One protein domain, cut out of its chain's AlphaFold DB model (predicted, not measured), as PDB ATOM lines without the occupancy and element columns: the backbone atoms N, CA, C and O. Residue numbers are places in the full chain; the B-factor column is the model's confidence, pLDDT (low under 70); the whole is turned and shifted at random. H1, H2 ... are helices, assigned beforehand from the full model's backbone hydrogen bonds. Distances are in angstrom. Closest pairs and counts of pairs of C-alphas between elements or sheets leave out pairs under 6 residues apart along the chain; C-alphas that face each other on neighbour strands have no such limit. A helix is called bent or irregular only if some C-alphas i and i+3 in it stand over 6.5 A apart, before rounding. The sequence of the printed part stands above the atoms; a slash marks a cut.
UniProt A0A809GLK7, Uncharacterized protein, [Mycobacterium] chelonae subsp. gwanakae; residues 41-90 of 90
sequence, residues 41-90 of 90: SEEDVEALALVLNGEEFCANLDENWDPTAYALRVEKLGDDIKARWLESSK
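What this domain is: This is residues 41 to 90 of the 90 residues of an uncharacterized protein of [Mycobacterium] chelonae subsp. gwanakae (UniProt A0A809GLK7). Two long helices lie side by side and run opposite ways, H2 back along H1, as one helical hairpin. The link between them, around Glu 63, loops out at one end of the pair, and the two ends of the printed part lie at the other. The printed part has 50 residues with two named helices, H1 then H2, and no named strand; its class is all helix. It is a rod spanning 41 by 16 by 11 A, only just loose, close to compact, with a radius of gyration of the C-alphas of 12.0 A.

How they stand to each other: Start with the longest helix, H2, residues 69 to 88, and look from it to H1, residues 42 to 58. The two touch, with 21 pairs of C-alphas within 8 A; the closest C-alphas are those of Phe 57 and Ala 71, 4.7 A apart. Their lines stand at a shallow tilt of 13 degrees and they run opposite ways, a helical hairpin. Their centres are 9.8 A apart. In the backbone, 15 of 16 O i to N i+4 pairs are within hydrogen-bond range in H2, and 11 of 13 in H1.

Where its parts are: Find C-alpha 69 at (27.781, 40.051, 51.667); from there H2 runs 28.8 A to C-alpha 88 at (47.190, 42.783, 30.584). H1 begins at C-alpha 42, at (42.408, 32.116, 29.446), and runs 22.5 A to C-alpha 58. H1 is irregular, but only just: C-alphas 53 and 56 are 6.54 A apart.

The domain as a whole: Look at Glu 63 and Lys 90 for the two C-alphas farthest apart, 41.4 A. The first and last printed C-alphas, those of Ser 41 and Lys 90, are 13.4 A apart. The printed part has no cut, and the link from H1 to H2, 10 residues, is short. The mean pLDDT of the printed part is 94.7, and residue 90, the chain's last, is the one printed residue under 70.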
ATOM      1  N   SER A  41      46.577  32.134  32.065       93.38
ATOM      2  CA  SER A  41      45.986  31.769  30.775       93.38
ATOM      3  C   SER A  41      44.482  32.060  30.767       93.38
ATOM      4  O   SER A  41      43.871  32.233  31.819       93.38
ATOM      5  N   GLU A  42      43.871  32.060  29.581       94.88
ATOM      6  CA  GLU A  42      42.408  32.116  29.446       94.88
ATOM      7  C   GLU A  42      41.733  30.975  30.226       94.88
ATOM      8  O   GLU A  42      40.819  31.221  31.006       94.88
ATOM      9  N   GLU A  43      42.270  29.753  30.135       95.69
ATOM     10  CA  GLU A  43      41.788  28.593  30.900       95.69
ATOM     11  C   GLU A  43      41.880  28.808  32.423       95.69
ATOM     12  O   GLU A  43      40.964  28.438  33.155       95.69
ATOM     13  N   ASP A  44      42.968  29.415  32.923       95.44
ATOM     14  CA  ASP A  44      43.091  29.739  34.350       95.44
ATOM     15  C   ASP A  44      41.981  30.720  34.775       95.44
ATOM     16  O   ASP A  44      41.375  30.547  35.831       95.44
ATOM     17  N   VAL A  45      41.690  31.734  33.952       96.06
ATOM     18  CA  VAL A  45      40.661  32.750  34.233       96.06
ATOM     19  C   VAL A  45      39.253  32.166  34.170       96.06
ATOM     20  O   VAL A  45      38.439  32.463  35.041       96.06
ATOM     21  N   GLU A  46      38.959  31.314  33.190       96.12
ATOM     22  CA  GLU A  46      37.674  30.614  33.106       96.12
ATOM     23  C   GLU A  46      37.457  29.692  34.308       96.12
ATOM     24  O   GLU A  46      36.381  29.699  34.909       96.12
ATOM     25  N   ALA A  47      38.490  28.949  34.717       97.19
ATOM     26  CA  ALA A  47      38.425  28.098  35.899       97.19
ATOM     27  C   ALA A  47      38.216  28.918  37.185       97.19
ATOM     28  O   ALA A  47      37.433  28.525  38.052       97.19
ATOM     29  N   LEU A  48      38.877  30.074  37.304       96.94
ATOM     30  CA  LEU A  48      38.679  31.003  38.417       96.94
ATOM     31  C   LEU A  48      37.257  31.567  38.442       96.94
ATOM     32  O   LEU A  48      36.631  31.573  39.499       96.94
ATOM     33  N   ALA A  49      36.728  31.984  37.292       96.12
ATOM     34  CA  ALA A  49      35.363  32.487  37.175       96.12
ATOM     35  C   ALA A  49      34.329  31.414  37.544       96.12
ATOM     36  O   ALA A  49      33.379  31.705  38.266       96.12
ATOM     37  N   LEU A  50      34.535  30.164  37.116       97.31
ATOM     38  CA  LEU A  50      33.658  29.051  37.476       97.31
ATOM     39  C   LEU A  50      33.639  28.807  38.992       97.31
ATOM     40  O   LEU A  50      32.567  28.656  39.574       97.31
ATOM     41  N   VAL A  51      34.806  28.797  39.642       98.00
ATOM     42  CA  VAL A  51      34.892  28.548  41.088       98.00
ATOM     43  C   VAL A  51      34.343  29.725  41.901       98.00
ATOM     44  O   VAL A  51      33.609  29.506  42.862       98.00
ATOM     45  N   LEU A  52      34.686  30.964  41.540       97.88
ATOM     46  CA  LEU A  52      34.290  32.159  42.291       97.88
ATOM     47  C   LEU A  52      32.826  32.528  42.023       97.88
ATOM     48  O   LEU A  52      32.013  32.507  42.945       97.88
ATOM     49  N   ASN A  53      32.479  32.804  40.765       95.56
ATOM     50  CA  ASN A  53      31.168  33.338  40.383       95.56
ATOM     51  C   ASN A  53      30.118  32.230  40.194       95.56
ATOM     52  O   ASN A  53      28.923  32.505  40.195       95.56
ATOM     53  N   GLY A  54      30.550  30.979  40.023       94.06
ATOM     54  CA  GLY A  54      29.665  29.821  39.959       94.06
ATOM     55  C   GLY A  54      29.548  29.127  41.311       94.06
ATOM     56  O   GLY A  54      28.562  29.285  42.023       94.06
ATOM     57  N   GLU A  55      30.546  28.321  41.659       96.75
ATOM     58  CA  GLU A  55      30.451  27.385  42.784       96.75
ATOM     59  C   GLU A  55      30.343  28.082  44.145       96.75
ATOM     60  O   GLU A  55      29.437  27.790  44.927       96.75
ATOM     61  N   GLU A  56      31.277  28.983  44.455       97.62
ATOM     62  CA  GLU A  56      31.342  29.621  45.767       97.62
ATOM     63  C   GLU A  56      30.251  30.681  45.932       97.62
ATOM     64  O   GLU A  56      29.627  30.727  46.992       97.62
ATOM     65  N   PHE A  57      29.969  31.481  44.901       97.12
ATOM     66  CA  PHE A  57      28.857  32.432  44.911       97.12
ATOM     67  C   PHE A  57      27.515  31.734  45.176       97.12
ATOM     68  O   PHE A  57      26.849  32.049  46.162       97.12
ATOM     69  N   CYS A  58      27.156  30.728  44.367       96.06
ATOM     70  CA  CYS A  58      25.879  30.022  44.503       96.06
ATOM     71  C   CYS A  58      25.752  29.281  45.838       96.06
ATOM     72  O   CYS A  58      24.659  29.173  46.387       96.06
ATOM     73  N   ALA A  59      26.861  28.781  46.392       96.88
ATOM     74  CA  ALA A  59      26.855  28.116  47.692       96.88
ATOM     75  C   ALA A  59      26.675  29.073  48.883       96.88
ATOM     76  O   ALA A  59      26.513  28.604  50.008       96.88
ATOM     77  N   ASN A  60      26.745  30.387  48.659       97.38
ATOM     78  CA  ASN A  60      26.639  31.411  49.696       97.38
ATOM     79  C   ASN A  60      25.501  32.403  49.412       97.38
ATOM     80  O   ASN A  60      25.573  33.566  49.824       97.38
ATOM     81  N   LEU A  61      24.461  31.942  48.720       97.25
ATOM     82  CA  LEU A  61      23.161  32.604  48.697       97.25
ATOM     83  C   LEU A  61      22.422  32.334  50.014       97.25
ATOM     84  O   LEU A  61      22.664  31.319  50.674       97.25
ATOM     85  N   ASP A  62      21.554  33.252  50.416       97.12
ATOM     86  CA  ASP A  62      20.702  33.065  51.586       97.12
ATOM     87  C   ASP A  62      19.464  32.201  51.276       97.12
ATOM     88  O   ASP A  62      19.316  31.632  50.192       97.12
ATOM     89  N   GLU A  63      18.560  32.071  52.249       96.44
ATOM     90  CA  GLU A  63      17.337  31.269  52.111       96.44
ATOM     91  C   GLU A  63      16.371  31.768  51.022       96.44
ATOM     92  O   GLU A  63      15.542  30.994  50.541       96.44
ATOM     93  N   ASN A  64      16.500  33.031  50.607       97.56
ATOM     94  CA  ASN A  64      15.711  33.649  49.546       97.56
ATOM     95  C   ASN A  64      16.426  33.621  48.190       97.56
ATOM     96  O   ASN A  64      15.898  34.169  47.224       97.56
ATOM     97  N   TRP A  65      17.575  32.941  48.100       94.94
ATOM     98  CA  TRP A  65      18.468  32.948  46.939       94.94
ATOM     99  C   TRP A  65      19.122  34.309  46.666       94.94
ATOM    100  O   TRP A  65      19.662  34.519  45.579       94.94
ATOM    101  N   ASP A  66      19.128  35.214  47.647       97.19
ATOM    102  CA  ASP A  66      19.805  36.499  47.531       97.19
ATOM    103  C   ASP A  66      21.296  36.354  47.878       97.19
ATOM    104  O   ASP A  66      21.678  35.579  48.765       97.19
ATOM    105  N   PRO A  67      22.192  37.089  47.197       97.00
ATOM    106  CA  PRO A  67      23.613  37.009  47.473       97.00
ATOM    107  C   PRO A  67      23.944  37.619  48.832       97.00
ATOM    108  O   PRO A  67      23.679  38.790  49.113       97.00
ATOM    109  N   THR A  68      24.618  36.839  49.674       98.06
ATOM    110  CA  THR A  68      25.151  37.357  50.935       98.06
ATOM    111  C   THR A  68      26.275  38.370  50.689       98.06
ATOM    112  O   THR A  68      26.931  38.389  49.645       98.06
ATOM    113  N   ALA A  69      26.613  39.163  51.712       97.94
ATOM    114  CA  ALA A  69      27.781  40.051  51.667       97.94
ATOM    115  C   ALA A  69      29.109  39.304  51.417       97.94
ATOM    116  O   ALA A  69      30.107  39.904  51.014       97.94
ATOM    117  N   TYR A  70      29.165  38.001  51.704       97.12
ATOM    118  CA  TYR A  70      30.297  37.170  51.315       97.12
ATOM    119  C   TYR A  70      30.248  36.820  49.823       97.12
ATOM    120  O   TYR A  70      31.243  37.052  49.141       97.12
ATOM    121  N   ALA A  71      29.102  36.358  49.314       97.06
ATOM    122  CA  ALA A  71      28.922  36.040  47.897       97.06
ATOM    123  C   ALA A  71      29.277  37.232  46.992       97.06
ATOM    124  O   ALA A  71      30.090  37.079  46.085       97.06
ATOM    125  N   LEU A  72      28.805  38.441  47.318       97.75
ATOM    126  CA  LEU A  72      29.138  39.662  46.567       97.75
ATOM    127  C   LEU A  72      30.642  39.978  46.553       97.75
ATOM    128  O   LEU A  72      31.169  40.491  45.569       97.75
ATOM    129  N   ARG A  73      31.367  39.681  47.640       97.88
ATOM    130  CA  ARG A  73      32.828  39.874  47.684       97.88
ATOM    131  C   ARG A  73      33.563  38.857  46.818       97.88
ATOM    132  O   ARG A  73      34.576  39.206  46.221       97.88
ATOM    133  N   VAL A  74      33.070  37.621  46.767       97.38
ATOM    134  CA  VAL A  74      33.631  36.558  45.924       97.38
ATOM    135  C   VAL A  74      33.377  36.846  44.443       97.38
ATOM    136  O   VAL A  74      34.312  36.750  43.654       97.38
ATOM    137  N   GLU A  75      32.161  37.260  44.085       96.75
ATOM    138  CA  GLU A  75      31.808  37.675  42.720       96.75
ATOM    139  C   GLU A  75      32.683  38.844  42.260       96.75
ATOM    140  O   GLU A  75      33.365  38.751  41.240       96.75
ATOM    141  N   LYS A  76      32.764  39.905  43.076       97.00
ATOM    142  CA  LYS A  76      33.617  41.059  42.780       97.00
ATOM    143  C   LYS A  76      35.075  40.648  42.547       97.00
ATOM    144  O   LYS A  76      35.711  41.149  41.627       97.00
ATOM    145  N   LEU A  77      35.607  39.740  43.367       97.44
ATOM    146  CA  LEU A  77      36.969  39.232  43.206       97.44
ATOM    147  C   LEU A  77      37.158  38.521  41.854       97.44
ATOM    148  O   LEU A  77      38.172  38.743  41.192       97.44
ATOM    149  N   GLY A  78      36.205  37.681  41.439       96.50
ATOM    150  CA  GLY A  78      36.247  37.011  40.137       96.50
ATOM    151  C   GLY A  78      36.213  38.001  38.971       96.50
ATOM    152  O   GLY A  78      37.015  37.894  38.038       96.50
ATOM    153  N   ASP A  79      35.352  39.012  39.069       95.69
ATOM    154  CA  ASP A  79      35.223  40.066  38.063       95.69
ATOM    155  C   ASP A  79      36.490  40.924  37.958       95.69
ATOM    156  O   ASP A  79      36.979  41.174  36.853       95.69
ATOM    157  N   ASP A  80      37.081  41.313  39.092       95.06
ATOM    158  CA  ASP A  80      38.323  42.089  39.134       95.06
ATOM    159  C   ASP A  80      39.505  41.309  38.531       95.06
ATOM    160  O   ASP A  80      40.323  41.880  37.804       95.06
ATOM    161  N   ILE A  81      39.606  40.000  38.805       95.19
ATOM    162  CA  ILE A  81      40.631  39.129  38.206       95.19
ATOM    163  C   ILE A  81      40.484  39.117  36.684       95.19
ATOM    164  O   ILE A  81      41.468  39.320  35.966       95.19
ATOM    165  N   LYS A  82      39.260  38.914  36.186       94.94
ATOM    166  CA  LYS A  82      38.984  38.876  34.748       94.94
ATOM    167  C   LYS A  82      39.282  40.218  34.080       94.94
ATOM    168  O   LYS A  82      39.904  40.240  33.019       94.94
ATOM    169  N   ALA A  83      38.880  41.327  34.699       94.25
ATOM    170  CA  ALA A  83      39.126  42.670  34.182       94.25
ATOM    171  C   ALA A  83      40.630  42.960  34.047       94.25
ATOM    172  O   ALA A  83      41.091  43.330  32.966       94.25
ATOM    173  N   ARG A  84      41.419  42.702  35.098       92.62
ATOM    174  CA  ARG A  84      42.874  42.946  35.082       92.62
ATOM    175  C   ARG A  84      43.622  42.032  34.113       92.62
ATOM    176  O   ARG A  84      44.593  42.454  33.482       92.62
ATOM    177  N   TRP A  85      43.163  40.791  33.950       92.94
ATOM    178  CA  TRP A  85      43.709  39.891  32.937       92.94
ATOM    179  C   TRP A  85      43.451  40.399  31.510       92.94
ATOM    180  O   TRP A  85      44.367  40.387  30.685       92.94
ATOM    181  N   LEU A  86      42.244  40.903  31.224       92.00
ATOM    182  CA  LEU A  86      41.903  41.497  29.924       92.00
ATOM    183  C   LEU A  86      42.722  42.758  29.622       92.00
ATOM    184  O   LEU A  86      43.089  42.984  28.471       92.00
ATOM    185  N   GLU A  87      43.009  43.576  30.635       90.19
ATOM    186  CA  GLU A  87      43.879  44.753  30.503       90.19
ATOM    187  C   GLU A  87      45.328  44.370  30.189       90.19
ATOM    188  O   GLU A  87      45.978  45.049  29.402       90.19
ATOM    189  N   SER A  88      45.813  43.267  30.765       83.00
ATOM    190  CA  SER A  88      47.190  42.783  30.584       83.00
ATOM    191  C   SER A  88      47.399  41.986  29.289       83.00
ATOM    192  O   SER A  88      48.538  41.716  28.914       83.00
ATOM    193  N   SER A  89      46.311  41.574  28.633       76.06
ATOM    194  CA  SER A  89      46.320  40.752  27.412       76.06
ATOM    195  C   SER A  89      46.197  41.574  26.118       76.06
ATOM    196  O   SER A  89      46.115  40.991  25.035       76.06
ATOM    197  N   LYS A  90      46.152  42.908  26.222       58.56
ATOM    198  CA  LYS A  90      46.141  43.867  25.102       58.56
ATOM    199  C   LYS A  90      47.524  44.464  24.879       58.56
ATOM    200  O   LYS A  90      47.849  44.699  23.695       58.56
TER     201      LYS A  90